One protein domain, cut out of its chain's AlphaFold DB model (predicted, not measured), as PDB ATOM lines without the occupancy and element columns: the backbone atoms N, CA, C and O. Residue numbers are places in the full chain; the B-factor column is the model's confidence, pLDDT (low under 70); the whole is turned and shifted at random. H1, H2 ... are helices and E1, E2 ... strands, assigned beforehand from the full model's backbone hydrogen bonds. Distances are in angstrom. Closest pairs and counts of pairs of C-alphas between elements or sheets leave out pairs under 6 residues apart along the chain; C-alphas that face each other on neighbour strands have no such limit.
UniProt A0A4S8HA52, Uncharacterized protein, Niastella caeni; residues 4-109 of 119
ATOM      1  N   GLU A   4       9.680  36.265 -11.151       91.44
ATOM      2  CA  GLU A   4       9.463  35.148 -12.078       91.44
ATOM      3  C   GLU A   4       9.613  35.596 -13.530       91.44
ATOM      4  O   GLU A   4      10.201  34.891 -14.352       91.44
ATOM      5  N   GLU A   5       9.082  36.773 -13.868       92.81
ATOM      6  CA  GLU A   5       9.252  37.340 -15.201       92.81
ATOM      7  C   GLU A   5      10.705  37.727 -15.473       92.81
ATOM      8  O   GLU A   5      11.191  37.467 -16.573       92.81
ATOM      9  N   LEU A   6      11.393  38.323 -14.495       92.12
ATOM     10  CA  LEU A   6      12.801  38.703 -14.605       92.12
ATOM     11  C   LEU A   6      13.679  37.474 -14.873       92.12
ATOM     12  O   LEU A   6      14.434  37.464 -15.845       92.12
ATOM     13  N   VAL A   7      13.537  36.431 -14.053       93.69
ATOM     14  CA  VAL A   7      14.323  35.194 -14.146       93.69
ATOM     15  C   VAL A   7      14.075  34.479 -15.475       93.69
ATOM     16  O   VAL A   7      15.020  34.009 -16.102       93.69
ATOM     17  N   LYS A   8      12.825  34.446 -15.956       93.44
ATOM     18  CA  LYS A   8      12.478  33.787 -17.227       93.44
ATOM     19  C   LYS A   8      12.894  34.578 -18.465       93.44
ATOM     20  O   LYS A   8      13.255  33.978 -19.472       93.44
ATOM     21  N   LYS A   9      12.783  35.911 -18.439       94.12
ATOM     22  CA  LYS A   9      13.036  36.763 -19.619       94.12
ATOM     23  C   LYS A   9      14.492  37.202 -19.736       94.12
ATOM     24  O   LYS A   9      14.945  37.479 -20.846       94.12
ATOM     25  N   HIS A  10      15.214  37.282 -18.618       94.38
ATOM     26  CA  HIS A  10      16.574  37.822 -18.563       94.38
ATOM     27  C   HIS A  10      17.581  36.951 -17.779       94.38
ATOM     28  O   HIS A  10      18.427  37.508 -17.076       94.38
ATOM     29  N   PRO A  11      17.571  35.609 -17.915       95.81
ATOM     30  CA  PRO A  11      18.491  34.734 -17.178       95.81
ATOM     31  C   PRO A  11      19.967  35.068 -17.440       95.81
ATOM     32  O   PRO A  11      20.751  35.139 -16.498       95.81
ATOM     33  N   GLY A  12      20.348  35.376 -18.685       96.50
ATOM     34  CA  GLY A  12      21.734  35.716 -19.031       96.50
ATOM     35  C   GLY A  12      22.278  36.941 -18.285       96.50
ATOM     36  O   GLY A  12      23.409  36.921 -17.815       96.50
ATOM     37  N   SER A  13      21.453  37.975 -18.082       96.12
ATOM     38  CA  SER A  13      21.871  39.167 -17.330       96.12
ATOM     39  C   SER A  13      22.108  38.855 -15.848       96.12
ATOM     40  O   SER A  13      23.030  39.395 -15.236       96.12
ATOM     41  N   LEU A  14      21.311  37.951 -15.270       96.12
ATOM     42  CA  LEU A  14      21.506  37.485 -13.898       96.12
ATOM     43  C   LEU A  14      22.774  36.630 -13.780       96.12
ATOM     44  O   LEU A  14      23.542  36.819 -12.838       96.12
ATOM     45  N   VAL A  15      23.046  35.762 -14.764       97.44
ATOM     46  CA  VAL A  15      24.299  34.992 -14.846       97.44
ATOM     47  C   VAL A  15      25.508  35.930 -14.872       97.44
ATOM     48  O   VAL A  15      26.419  35.764 -14.063       97.44
ATOM     49  N   GLU A  16      25.511  36.949 -15.734       96.56
ATOM     50  CA  GLU A  16      26.599  37.936 -15.806       96.56
ATOM     51  C   GLU A  16      26.797  38.678 -14.483       96.56
ATOM     52  O   GLU A  16      27.937  38.880 -14.056       96.56
ATOM     53  N   LYS A  17      25.702  39.055 -13.808       95.25
ATOM     54  CA  LYS A  17      25.757  39.716 -12.499       95.25
ATOM     55  C   LYS A  17      26.411  38.812 -11.453       95.25
ATOM     56  O   LYS A  17      27.312  39.267 -10.752       95.25
ATOM     57  N   ILE A  18      26.015  37.537 -11.383       95.81
ATOM     58  CA  ILE A  18      26.613  36.560 -10.460       95.81
ATOM     59  C   ILE A  18      28.094  36.367 -10.775       95.81
ATOM     60  O   ILE A  18      28.925  36.470  -9.879       95.81
ATOM     61  N   VAL A  19      28.440  36.119 -12.040       95.06
ATOM     62  CA  VAL A  19      29.830  35.906 -12.467       95.06
ATOM     63  C   VAL A  19      30.691  37.119 -12.119       95.06
ATOM     64  O   VAL A  19      31.764  36.956 -11.546       95.06
ATOM     65  N   THR A  20      30.219  38.329 -12.417       94.12
ATOM     66  CA  THR A  20      30.953  39.568 -12.126       94.12
ATOM     67  C   THR A  20      31.210  39.725 -10.631       94.12
ATOM     68  O   THR A  20      32.339  39.996 -10.230       94.12
ATOM     69  N   GLU A  21      30.187  39.507  -9.804       93.19
ATOM     70  CA  GLU A  21      30.283  39.635  -8.348       93.19
ATOM     71  C   GLU A  21      31.128  38.529  -7.707       93.19
ATOM     72  O   GLU A  21      31.817  38.743  -6.717       93.19
ATOM     73  N   VAL A  22      31.105  37.321  -8.264       92.69
ATOM     74  CA  VAL A  22      31.957  36.225  -7.796       92.69
ATOM     75  C   VAL A  22      33.416  36.508  -8.142       92.69
ATOM     76  O   VAL A  22      34.290  36.360  -7.294       92.69
ATOM     77  N   LEU A  23      33.696  36.948  -9.368       90.50
ATOM     78  CA  LEU A  23      35.061  37.206  -9.825       90.50
ATOM     79  C   LEU A  23      35.689  38.474  -9.234       90.50
ATOM     80  O   LEU A  23      36.913  38.594  -9.259       90.50
ATOM     81  N   SER A  24      34.889  39.413  -8.722       91.69
ATOM     82  CA  SER A  24      35.393  40.620  -8.057       91.69
ATOM     83  C   SER A  24      35.956  40.339  -6.658       91.69
ATOM     84  O   SER A  24      36.688  41.170  -6.118       91.69
ATOM     85  N   LYS A  25      35.645  39.175  -6.072       90.44
ATOM     86  CA  LYS A  25      36.098  38.778  -4.735       90.44
ATOM     87  C   LYS A  25      37.523  38.231  -4.771       90.44
ATOM     88  O   LYS A  25      37.877  37.419  -5.626       90.44
ATOM     89  N   ASP A  26      38.317  38.594  -3.763       90.81
ATOM     90  CA  ASP A  26      39.674  38.060  -3.579       90.81
ATOM     91  C   ASP A  26      39.669  36.530  -3.475       90.81
ATOM     92  O   ASP A  26      40.519  35.849  -4.055       90.81
ATOM     93  N   THR A  27      38.674  35.988  -2.771       92.69
ATOM     94  CA  THR A  27      38.436  34.555  -2.607       92.69
ATOM     95  C   THR A  27      36.997  34.206  -2.937       92.69
ATOM     96  O   THR A  27      36.070  34.887  -2.501       92.69
ATOM     97  N   VAL A  28      36.827  33.100  -3.648       93.44
ATOM     98  CA  VAL A  28      35.541  32.522  -4.014       93.44
ATOM     99  C   VAL A  28      35.398  31.175  -3.335       93.44
ATOM    100  O   VAL A  28      36.308  30.345  -3.391       93.44
ATOM    101  N   ASP A  29      34.238  30.981  -2.724       95.44
ATOM    102  CA  ASP A  29      33.794  29.706  -2.188       95.44
ATOM    103  C   ASP A  29      32.833  29.050  -3.170       95.44
ATOM    104  O   ASP A  29      31.832  29.648  -3.572       95.44
ATOM    105  N   VAL A  30      33.160  27.822  -3.553       97.44
ATOM    106  CA  VAL A  30      32.291  26.934  -4.317       97.44
ATOM    107  C   VAL A  30      31.901  25.794  -3.393       97.44
ATOM    108  O   VAL A  30      32.755  25.005  -2.991       97.44
ATOM    109  N   TYR A  31      30.631  25.726  -3.026       98.06
ATOM    110  CA  TYR A  31      30.127  24.744  -2.071       98.06
ATOM    111  C   TYR A  31      29.656  23.491  -2.797       98.06
ATOM    112  O   TYR A  31      29.155  23.581  -3.916       98.06
ATOM    113  N   PHE A  32      29.827  22.340  -2.157       98.19
ATOM    114  CA  PHE A  32      29.096  21.124  -2.490       98.19
ATOM    115  C   PHE A  32      27.879  21.056  -1.568       98.19
ATOM    116  O   PHE A  32      28.023  21.303  -0.372       98.19
ATOM    117  N   GLU A  33      26.717  20.758  -2.130       97.56
ATOM    118  CA  GLU A  33      25.456  20.604  -1.409       97.56
ATOM    119  C   GLU A  33      24.766  19.326  -1.905       97.56
ATOM    120  O   GLU A  33      24.873  18.963  -3.084       97.56
ATOM    121  N   ASP A  34      24.033  18.677  -1.008       95.56
ATOM    122  CA  ASP A  34      23.195  17.523  -1.297       95.56
ATOM    123  C   ASP A  34      21.841  17.653  -0.588       95.56
ATOM    124  O   ASP A  34      21.758  18.078   0.565       95.56
ATOM    125  N   GLU A  35      20.765  17.305  -1.290       92.94
ATOM    126  CA  GLU A  35      19.419  17.245  -0.729       92.94
ATOM    127  C   GLU A  35      18.640  16.088  -1.361       92.94
ATOM    128  O   GLU A  35      18.342  16.071  -2.557       92.94
ATOM    129  N   GLY A  36      18.299  15.091  -0.539       91.88
ATOM    130  CA  GLY A  36      17.622  13.887  -1.010       91.88
ATOM    131  C   GLY A  36      18.485  13.107  -2.004       91.88
ATOM    132  O   GLY A  36      19.538  12.595  -1.634       91.88
ATOM    133  N   ASP A  37      18.017  13.010  -3.248       90.50
ATOM    134  CA  ASP A  37      18.718  12.326  -4.345       90.50
ATOM    135  C   ASP A  37      19.465  13.307  -5.276       90.50
ATOM    136  O   ASP A  37      20.040  12.889  -6.286       90.50
ATOM    137  N   GLU A  38      19.449  14.610  -4.975       93.19
ATOM    138  CA  GLU A  38      20.118  15.639  -5.771       93.19
ATOM    139  C   GLU A  38      21.421  16.101  -5.110       93.19
ATOM    140  O   GLU A  38      21.504  16.288  -3.901       93.19
ATOM    141  N   GLN A  39      22.446  16.308  -5.938       96.25
ATOM    142  CA  GLN A  39      23.752  16.826  -5.540       96.25
ATOM    143  C   GLN A  39      24.166  17.921  -6.516       96.25
ATOM    144  O   GLN A  39      24.009  17.767  -7.738       96.25
ATOM    145  N   TRP A  40      24.735  19.007  -6.005       98.19
ATOM    146  CA  TRP A  40      25.199  20.096  -6.850       98.19
ATOM    147  C   TRP A  40      26.379  20.858  -6.255       98.19
ATOM    148  O   TRP A  40      26.559  20.969  -5.046       98.19
ATOM    149  N   ALA A  41      27.182  21.442  -7.140       98.44
ATOM    150  CA  ALA A  41      28.069  22.534  -6.766       98.44
ATOM    151  C   ALA A  41      27.296  23.857  -6.818       98.44
ATOM    152  O   ALA A  41      26.481  24.043  -7.725       98.44
ATOM    153  N   VAL A  42      27.567  24.796  -5.911       98.25
ATOM    154  CA  VAL A  42      26.921  26.116  -5.890       98.25
ATOM    155  C   VAL A  42      27.892  27.253  -5.583       98.25
ATOM    156  O   VAL A  42      28.767  27.148  -4.723       98.25
ATOM    157  N   ILE A  43      27.687  28.378  -6.264       97.50
ATOM    158  CA  ILE A  43      28.211  29.693  -5.871       97.50
ATOM    159  C   ILE A  43      27.043  30.623  -5.573       97.50
ATOM    160  O   ILE A  43      26.105  30.690  -6.366       97.50
ATOM    161  N   LYS A  44      27.111  31.345  -4.451       95.00
ATOM    162  CA  LYS A  44      26.042  32.227  -3.965       95.00
ATOM    163  C   LYS A  44      26.499  33.684  -3.925       95.00
ATOM    164  O   LYS A  44      27.643  34.003  -3.581       95.00
ATOM    165  N   VAL A  45      25.580  34.575  -4.263       93.81
ATOM    166  CA  VAL A  45      25.703  36.027  -4.154       93.81
ATOM    167  C   VAL A  45      24.499  36.532  -3.374       93.81
ATOM    168  O   VAL A  45      23.367  36.409  -3.831       93.81
ATOM    169  N   HIS A  46      24.757  37.129  -2.214       90.06
ATOM    170  CA  HIS A  46      23.731  37.784  -1.411       90.06
ATOM    171  C   HIS A  46      23.684  39.272  -1.759       90.06
ATOM    172  O   HIS A  46      24.709  39.958  -1.708       90.06
ATOM    173  N   ILE A  47      22.499  39.775  -2.098       85.62
ATOM    174  CA  ILE A  47      22.223  41.202  -2.261       85.62
ATOM    175  C   ILE A  47      21.521  41.667  -0.983       85.62
ATOM    176  O   ILE A  47      20.295  41.681  -0.903       85.62
ATOM    177  N   TYR A  48      22.316  42.027   0.025       76.75
ATOM    178  CA  TYR A  48      21.818  42.352   1.368       76.75
ATOM    179  C   TYR A  48      20.836  43.528   1.406       76.75
ATOM    180  O   TYR A  48      19.919  43.524   2.215       76.75
ATOM    181  N   GLU A  49      21.003  44.527   0.535       78.19
ATOM    182  CA  GLU A  49      20.102  45.691   0.481       78.19
ATOM    183  C   GLU A  49      18.696  45.336  -0.017       78.19
ATOM    184  O   GLU A  49      17.747  46.072   0.239       78.19
ATOM    185  N   GLU A  50      18.568  44.224  -0.738       77.56
ATOM    186  CA  GLU A  50      17.320  43.799  -1.367       77.56
ATOM    187  C   GLU A  50      16.762  42.506  -0.755       77.56
ATOM    188  O   GLU A  50      15.781  41.992  -1.282       77.56
ATOM    189  N   ASP A  51      17.406  41.984   0.295       84.94
ATOM    190  CA  ASP A  51      17.148  40.674   0.911       84.94
ATOM    191  C   ASP A  51      16.955  39.546  -0.120       84.94
ATOM    192  O   ASP A  51      15.973  38.803  -0.138       84.94
ATOM    193  N   LYS A  52      17.900  39.482  -1.065       90.44
ATOM    194  CA  LYS A  52      17.885  38.528  -2.178       90.44
ATOM    195  C   LYS A  52      19.123  37.667  -2.197       90.44
ATOM    196  O   LYS A  52      20.230  38.113  -1.884       90.44
ATOM    197  N   GLU A  53      18.944  36.463  -2.709       94.31
ATOM    198  CA  GLU A  53      20.023  35.546  -3.031       94.31
ATOM    199  C   GLU A  53      19.982  35.203  -4.518       94.31
ATOM    200  O   GLU A  53      18.927  34.964  -5.099       94.31
ATOM    201  N   MET A  54      21.146  35.164  -5.153       96.44
ATOM    202  CA  MET A  54      21.300  34.617  -6.495       96.44
ATOM    203  C   MET A  54      22.399  33.571  -6.472       96.44
ATOM    204  O   MET A  54      23.446  33.784  -5.857       96.44
ATOM    205  N   ALA A  55      22.199  32.469  -7.182       97.69
ATOM    206  CA  ALA A  55      23.197  31.418  -7.247       97.69
ATOM    207  C   ALA A  55      23.239  30.734  -8.612       97.69
ATOM    208  O   ALA A  55      22.256  30.710  -9.354       97.69
ATOM    209  N   LEU A  56      24.396  30.160  -8.935       98.38
ATOM    210  CA  LEU A  56      24.535  29.208 -10.034       98.38
ATOM    211  C   LEU A  56      24.785  27.831  -9.435       98.38
ATOM    212  O   LEU A  56      25.741  27.668  -8.675       98.38
ATOM    213  N   ARG A  57      23.944  26.860  -9.797       98.19
ATOM    214  CA  ARG A  57      24.103  25.449  -9.439       98.19
ATOM    215  C   ARG A  57      24.584  24.649 -10.646       98.19
ATOM    216  O   ARG A  57      24.105  24.866 -11.762       98.19
ATOM    217  N   LEU A  58      25.487  23.705 -10.410       98.56
ATOM    218  CA  LEU A  58      25.836  22.649 -11.358       98.56
ATOM    219  C   LEU A  58      25.478  21.297 -10.748       98.56
ATOM    220  O   LEU A  58      26.126  20.866  -9.797       98.56
ATOM    221  N   LEU A  59      24.466  20.648 -11.315       97.88
ATOM    222  CA  LEU A  59      24.008  19.317 -10.921       97.88
ATOM    223  C   LEU A  59      24.982  18.226 -11.395       97.88
ATOM    224  O   LEU A  59      25.739  18.416 -12.354       97.88
ATOM    225  N   SER A  60      24.923  17.055 -10.757       94.44
ATOM    226  CA  SER A  60      25.759  15.886 -11.084       94.44
ATOM    227  C   SER A  60      25.551  15.345 -12.510       94.44
ATOM    228  O   SER A  60      26.468  14.764 -13.093       94.44
ATOM    229  N   ASP A  61      24.394  15.602 -13.125       94.38
ATOM    230  CA  ASP A  61      24.088  15.287 -14.528       94.38
ATOM    231  C   ASP A  61      24.515  16.390 -15.521       94.38
ATOM    232  O   ASP A  61      24.135  16.373 -16.697       94.38
ATOM    233  N   ASN A  62      25.345  17.330 -15.058       94.81
ATOM    234  CA  ASN A  62      25.918  18.442 -15.813       94.81
ATOM    235  C   ASN A  62      24.884  19.481 -16.295       94.81
ATOM    236  O   ASN A  62      25.139  20.226 -17.247       94.81
ATOM    237  N   LYS A  63      23.718  19.556 -15.637       97.50
ATOM    238  CA  LYS A  63      22.745  20.637 -15.834       97.50
ATOM    239  C   LYS A  63      23.097  21.856 -14.989       97.50
ATOM    240  O   LYS A  63      23.355  21.755 -13.792       97.50
ATOM    241  N   TRP A  64      23.041  23.022 -15.625       98.50
ATOM    242  CA  TRP A  64      23.200  24.308 -14.960       98.50
ATOM    243  C   TRP A  64      21.844  24.914 -14.625       98.50
ATOM    244  O   TRP A  64      20.971  25.001 -15.493       98.50
ATOM    245  N   ILE A  65      21.699  25.373 -13.387       98.44
ATOM    246  CA  ILE A  65      20.493  26.038 -12.894       98.44
ATOM    247  C   ILE A  65      20.875  27.414 -12.351       98.44
ATOM    248  O   ILE A  65      21.791  27.541 -11.538       98.44
ATOM    249  N   LEU A  66      20.154  28.442 -12.786       98.38
ATOM    250  CA  LEU A  66      20.107  29.735 -12.117       98.38
ATOM    251  C   LEU A  66      19.080  29.659 -10.988       98.38
ATOM    252  O   LEU A  66      17.918  29.335 -11.230       98.38
ATOM    253  N   GLN A  67      19.513  29.979  -9.778       97.69
ATOM    254  CA  GLN A  67      18.664  30.112  -8.601       97.69
ATOM    255  C   GLN A  67      18.510  31.597  -8.263       97.69
ATOM    256  O   GLN A  67      19.492  32.347  -8.265       97.69
ATOM    257  N   PHE A  68      17.287  32.007  -7.945       97.06
ATOM    258  CA  PHE A  68      16.972  33.331  -7.422       97.06
ATOM    259  C   PHE A  68      16.040  33.186  -6.217       97.06
ATOM    260  O   PHE A  68      14.925  32.694  -6.363       97.06
ATOM    261  N   GLY A  69      16.509  33.595  -5.044       95.88
ATOM    262  CA  GLY A  69      15.768  33.588  -3.788       95.88
ATOM    263  C   GLY A  69      15.354  34.997  -3.372       95.88
ATOM    264  O   GLY A  69      16.145  35.936  -3.504       95.88
ATOM    265  N   TYR A  70      14.131  35.145  -2.874       94.31
ATOM    266  CA  TYR A  70      13.604  36.394  -2.318       94.31
ATOM    267  C   TYR A  70      12.541  36.099  -1.251       94.31
ATOM    268  O   TYR A  70      11.982  35.007  -1.246       94.31
ATOM    269  N   TYR A  71      12.249  37.063  -0.380       91.19
ATOM    270  CA  TYR A  71      11.107  36.992   0.538       91.19
ATOM    271  C   TYR A  71       9.901  37.730  -0.040       91.19
ATOM    272  O   TYR A  71      10.057  38.811  -0.622       91.19
ATOM    273  N   ASP A  72       8.717  37.135   0.068       90.38
ATOM    274  CA  ASP A  72       7.467  37.778  -0.332       90.38
ATOM    275  C   ASP A  72       6.890  38.684   0.774       90.38
ATOM    276  O   ASP A  72       7.530  38.949   1.791       90.38
ATOM    277  N   ASP A  73       5.681  39.206   0.555       90.50
ATOM    278  CA  ASP A  73       5.019  40.115   1.499       90.50
ATOM    279  C   ASP A  73       4.592  39.423   2.816       90.50
ATOM    280  O   ASP A  73       4.192  40.111   3.761       90.50
ATOM    281  N   GLU A  74       4.650  38.087   2.890       93.81
ATOM    282  CA  GLU A  74       4.342  37.277   4.077       93.81
ATOM    283  C   GLU A  74       5.614  36.813   4.818       93.81
ATOM    284  O   GLU A  74       5.525  36.011   5.749       93.81
ATOM    285  N   ASP A  75       6.786  37.344   4.445       88.62
ATOM    286  CA  ASP A  75       8.109  36.907   4.912       88.62
ATOM    287  C   ASP A  75       8.392  35.418   4.596       88.62
ATOM    288  O   ASP A  75       9.233  34.780   5.244       88.62
ATOM    289  N   GLU A  76       7.733  34.839   3.583       92.94
ATOM    290  CA  GLU A  76       8.034  33.490   3.103       92.94
ATOM    291  C   GLU A  76       9.181  33.528   2.088       92.94
ATOM    292  O   GLU A  76       9.195  34.325   1.150       92.94
ATOM    293  N   PHE A  77      10.168  32.643   2.263       92.38
ATOM    294  CA  PHE A  77      11.271  32.524   1.313       92.38
ATOM    295  C   PHE A  77      10.818  31.781   0.055       92.38
ATOM    296  O   PHE A  77      10.509  30.586   0.093       92.38
ATOM    297  N   ILE A  78      10.844  32.480  -1.075       94.81
ATOM    298  CA  ILE A  78      10.517  31.955  -2.394       94.81
ATOM    299  C   ILE A  78      11.801  31.697  -3.177       94.81
ATOM    300  O   ILE A  78      12.593  32.604  -3.439       94.81
ATOM    301  N   GLU A  79      11.972  30.451  -3.617       95.38
ATOM    302  CA  GLU A  79      13.061  30.044  -4.499       95.38
ATOM    303  C   GLU A  79      12.568  29.825  -5.934       95.38
ATOM    304  O   GLU A  79      11.664  29.034  -6.205       95.38
ATOM    305  N   LEU A  80      13.215  30.506  -6.881       97.06
ATOM    306  CA  LEU A  80      13.005  30.332  -8.312       97.06
ATOM    307  C   LEU A  80      14.196  29.600  -8.929       97.06
ATOM    308  O   LEU A  80      15.327  30.084  -8.874       97.06
ATOM    309  N   LEU A  81      13.923  28.469  -9.580       96.88
ATOM    310  CA  LEU A  81      14.914  27.668 -10.298       96.88
ATOM    311  C   LEU A  81      14.666  27.739 -11.804       96.88
ATOM    312  O   LEU A  81      13.584  27.408 -12.293       96.88
ATOM    313  N   GLN A  82      15.685  28.153 -12.549       97.75
ATOM    314  CA  GLN A  82      15.631  28.298 -13.999       97.75
ATOM    315  C   GLN A  82      16.787  27.532 -14.647       97.75
ATOM    316  O   GLN A  82      17.943  27.938 -14.513       97.75
ATOM    317  N   PRO A  83      16.505  26.443 -15.386       98.00
ATOM    318  CA  PRO A  83      17.516  25.779 -16.193       98.00
ATOM    319  C   PRO A  83      18.123  26.736 -17.214       98.00
ATOM    320  O   PRO A  83      17.390  27.480 -17.876       98.00
ATOM    321  N   LEU A  84      19.447  26.685 -17.345       98.31
ATOM    322  CA  LEU A  84      20.186  27.495 -18.302       98.31
ATOM    323  C   LEU A  84      20.327  26.789 -19.652       98.31
ATOM    324  O   LEU A  84      20.537  25.577 -19.753       98.31
ATOM    325  N   THR A  85      20.242  27.583 -20.706       97.81
ATOM    326  CA  THR A  85      20.544  27.216 -22.086       97.81
ATOM    327  C   THR A  85      22.042  27.350 -22.370       97.81
ATOM    328  O   THR A  85      22.780  28.004 -21.635       97.81
ATOM    329  N   GLN A  86      22.520  26.766 -23.475       97.38
ATOM    330  CA  GLN A  86      23.941  26.851 -23.834       97.38
ATOM    331  C   GLN A  86      24.462  28.298 -23.973       97.38
ATOM    332  O   GLN A  86      25.519  28.572 -23.410       97.38
ATOM    333  N   PRO A  87      23.745  29.241 -24.626       97.75
ATOM    334  CA  PRO A  87      24.181  30.637 -24.680       97.75
ATOM    335  C   PRO A  87      24.376  31.285 -23.304       97.75
ATOM    336  O   PRO A  87      25.277  32.098 -23.143       97.75
ATOM    337  N   GLU A  88      23.564  30.924 -22.307       98.31
ATOM    338  CA  GLU A  88      23.703  31.434 -20.937       98.31
ATOM    339  C   GLU A  88      24.870  30.767 -20.202       98.31
ATOM    340  O   GLU A  88      25.619  31.435 -19.494       98.31
ATOM    341  N   ILE A  89      25.077  29.464 -20.409       98.12
ATOM    342  CA  ILE A  89      26.227  28.730 -19.860       98.12
ATOM    343  C   ILE A  89      27.545  29.277 -20.423       98.12
ATOM    344  O   ILE A  89      28.560  29.300 -19.724       98.12
ATOM    345  N   ASP A  90      27.554  29.737 -21.673       97.44
ATOM    346  CA  ASP A  90      28.737  30.317 -22.313       97.44
ATOM    347  C   ASP A  90      29.160  31.665 -21.700       97.44
ATOM    348  O   ASP A  90      30.311  32.069 -21.870       97.44
ATOM    349  N   LEU A  91      28.286  32.317 -20.920       97.44
ATOM    350  CA  LEU A  91      28.621  33.505 -20.119       97.44
ATOM    351  C   LEU A  91      29.448  33.154 -18.870       97.44
ATOM    352  O   LEU A  91      30.067  34.029 -18.263       97.44
ATOM    353  N   ILE A  92      29.481  31.878 -18.472       97.50
ATOM    354  CA  ILE A  92      30.219  31.405 -17.301       97.50
ATOM    355  C   ILE A  92      31.674  31.115 -17.715       97.50
ATOM    356  O   ILE A  92      31.902  30.280 -18.595       97.50
ATOM    357  N   PRO A  93      32.687  31.719 -17.069       96.19
ATOM    358  CA  PRO A  93      34.094  31.469 -17.369       96.19
ATOM    359  C   PRO A  93      34.465  29.986 -17.286       96.19
ATOM    360  O   PRO A  93      34.023  29.266 -16.387       96.19
ATOM    361  N   LYS A  94      35.329  29.510 -18.191       95.50
ATOM    362  CA  LYS A  94      35.697  28.084 -18.251       95.50
ATOM    363  C   LYS A  94      36.402  27.598 -16.985       95.50
ATOM    364  O   LYS A  94      36.184  26.453 -16.592       95.50
ATOM    365  N   GLY A  95      37.203  28.432 -16.332       94.94
ATOM    366  CA  GLY A  95      37.817  28.146 -15.038       94.94
ATOM    367  C   GLY A  95      36.772  27.876 -13.961       94.94
ATOM    368  O   GLY A  95      36.853  26.860 -13.274       94.94
ATOM    369  N   LEU A  96      35.737  28.715 -13.891       96.06
ATOM    370  CA  LEU A  96      34.604  28.523 -12.988       96.06
ATOM    371  C   LEU A  96      33.798  27.265 -13.316       96.06
ATOM    372  O   LEU A  96      33.538  26.476 -12.412       96.06
ATOM    373  N   GLN A  97      33.501  27.003 -14.594       97.38
ATOM    374  CA  GLN A  97      32.839  25.755 -14.998       97.38
ATOM    375  C   GLN A  97      33.631  24.515 -14.545       97.38
ATOM    376  O   GLN A  97      33.058  23.571 -14.007       97.38
ATOM    377  N   LYS A  98      34.961  24.520 -14.715       96.44
ATOM    378  CA  LYS A  98      35.835  23.410 -14.294       96.44
ATOM    379  C   LYS A  98      35.862  23.223 -12.783       96.44
ATOM    380  O   LYS A  98      35.910  22.089 -12.319       96.44
ATOM    381  N   VAL A  99      35.875  24.314 -12.023       96.88
ATOM    382  CA  VAL A  99      35.886  24.249 -10.559       96.88
ATOM    383  C   VAL A  99      34.556  23.728 -10.034       96.88
ATOM    384  O   VAL A  99      34.568  22.821  -9.212       96.88
ATOM    385  N   MET A 100      33.434  24.226 -10.555       97.88
ATOM    386  CA  MET A 100      32.100  23.717 -10.222       97.88
ATOM    387  C   MET A 100      31.998  22.218 -10.522       97.88
ATOM    388  O   MET A 100      31.576  21.445  -9.668       97.88
ATOM    389  N   LEU A 101      32.476  21.789 -11.699       97.88
ATOM    390  CA  LEU A 101      32.510  20.373 -12.066       97.88
ATOM    391  C   LEU A 101      33.380  19.565 -11.097       97.88
ATOM    392  O   LEU A 101      32.986  18.491 -10.658       97.88
ATOM    393  N   LYS A 102      34.553  20.083 -10.721       97.38
ATOM    394  CA  LYS A 102      35.414  19.425  -9.736       97.38
ATOM    395  C   LYS A 102      34.685  19.251  -8.404       97.38
ATOM    396  O   LYS A 102      34.691  18.142  -7.882       97.38
ATOM    397  N   VAL A 103      34.054  20.302  -7.888       98.25
ATOM    398  CA  VAL A 103      33.332  20.268  -6.608       98.25
ATOM    399  C   VAL A 103      32.237  19.205  -6.629       98.25
ATOM    400  O   VAL A 103      32.261  18.320  -5.783       98.25
ATOM    401  N   VAL A 104      31.366  19.194  -7.645       97.31
ATOM    402  CA  VAL A 104      30.297  18.180  -7.719       97.31
ATOM    403  C   VAL A 104      30.844  16.760  -7.908       97.31
ATOM    404  O   VAL A 104      30.330  15.827  -7.313       97.31
ATOM    405  N   THR A 105      31.927  16.573  -8.673       96.94
ATOM    406  CA  THR A 105      32.522  15.233  -8.893       96.94
ATOM    407  C   THR A 105      33.326  14.693  -7.709       96.94
ATOM    408  O   THR A 105      33.547  13.488  -7.633       96.94
ATOM    409  N   SER A 106      33.824  15.573  -6.838       97.12
ATOM    410  CA  SER A 106      34.607  15.194  -5.654       97.12
ATOM    411  C   SER A 106      33.790  15.193  -4.369       97.12
ATOM    412  O   SER A 106      34.313  14.755  -3.350       97.12
ATOM    413  N   GLU A 107      32.541  15.666  -4.429       96.75
ATOM    414  CA  GLU A 107      31.647  15.816  -3.276       96.75
ATOM    415  C   GLU A 107      32.267  16.677  -2.157       96.75
ATOM    416  O   GLU A 107      32.006  16.497  -0.971       96.75
ATOM    417  N   GLU A 108      33.132  17.626  -2.536       97.19
ATOM    418  CA  GLU A 108      33.898  18.453  -1.607       97.19
ATOM    419  C   GLU A 108      33.943  19.909  -2.088       97.19
ATOM    420  O   GLU A 108      34.328  20.206  -3.224       97.19
ATOM    421  N   GLY A 109      33.562  20.834  -1.202       97.19
ATOM    422  CA  GLY A 109      33.639  22.271  -1.459       97.19
ATOM    423  C   GLY A 109      35.078  22.764  -1.645       97.19
ATOM    424  O   GLY A 109      36.036  22.197  -1.123       97.19
TER     425      GLY A 109
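AT A GLANCE: This is residues 4 to 109 of the 119 residues of an uncharacterized protein of Niastella caeni (UniProt A0A4S8HA52). A single strongly twisted, curled sheet of five strands has helices over one face, the other face being bare of helices. H2 crosses E2, E3 and E4, H1 runs along E5, and H4 packs on E1, E2 and E3, where E2 bends; the short H3 sits beside the first residues of H2. The printed part has 106 residues, with four named helices and five named strands in the order H1, H2, E1, E2, E3, E4, E5, H3, H4. The sheet is antiparallel, in the order E1, E2, E3, E4, E5, and the class is mixed, helices and strands. The whole is compact, with a radius of gyration of the C-alphas of 13.5 A, and spans 39 by 30 by 28 A.

IN THESE COORDINATES: H1, residues 4 to 9, begins at C-alpha 4 (9.463, 35.148, -12.078). H2, residues 11 to 23, is 18.3 A long. E1, residues 27 to 35, is 25.8 A long; E2, residues 38 to 47, is 25.9 A; E3, residues 52 to 59, is 22.0 A; E4, residues 64 to 71, is 23.4 A; E5, residues 77 to 83, is 19.8 A. H3 is residues 86 to 89. H4, residues 94 to 106, is 18.1 A long and ends at C-alpha 106 (34.607, 15.194, -5.654).

HOW THE PARTS SIT: The strands form a meander, each the antiparallel neighbour of the one before, and each successive two are a hairpin. N 33 and O 40 of E1 and E2 are 2.9 A apart, N 45 and O 54 of E2 and E3 2.8 A, N 55 and O 67 of E3 and E4 2.9 A, and N 80 and O 68 of E4 and E5 2.8 A, each within hydrogen-bond range. E2 bends by 67 degrees at residue 41. H1, H2 and H4 on one face of the sheet make two layers, a sheet and the helices on it. H1 is over E5 at a height over the sheet of 9.5 A; the closest C-alphas are those of Val 7 and Gln 82, 7.0 A apart. H2, at a height of 9.0 A, runs across the strands, at 86 degrees to E3 on the local plane; the C-alphas of Ile 18 and Val 45, the closest of H2 and E2, are 6.4 A apart. H4, at a height of 8.3 A, runs slantwise to the strands, at 35 degrees to E2 on the local plane; the closest C-alphas of the two are those of Ala 41 and Val 104, 5.0 A apart. H2 touches H3 with residues 11 to 15 alone, the closest C-alphas being those of Gly 12 and Glu 88, 5.1 A apart. H3 only grazes the sheet. H2 and H4 are apart. In H1, H2 and H4 every O i to N i+4 pair is within hydrogen-bond range; H3 is too short for such a pair.

THE WHOLE: The C-alphas farthest apart are those of Glu 74 and Gly 95, 39.6 A. The printed part has no cut, and its links between named elements are tight. The mean pLDDT of the printed part is 94.8, and no printed residue is under 70.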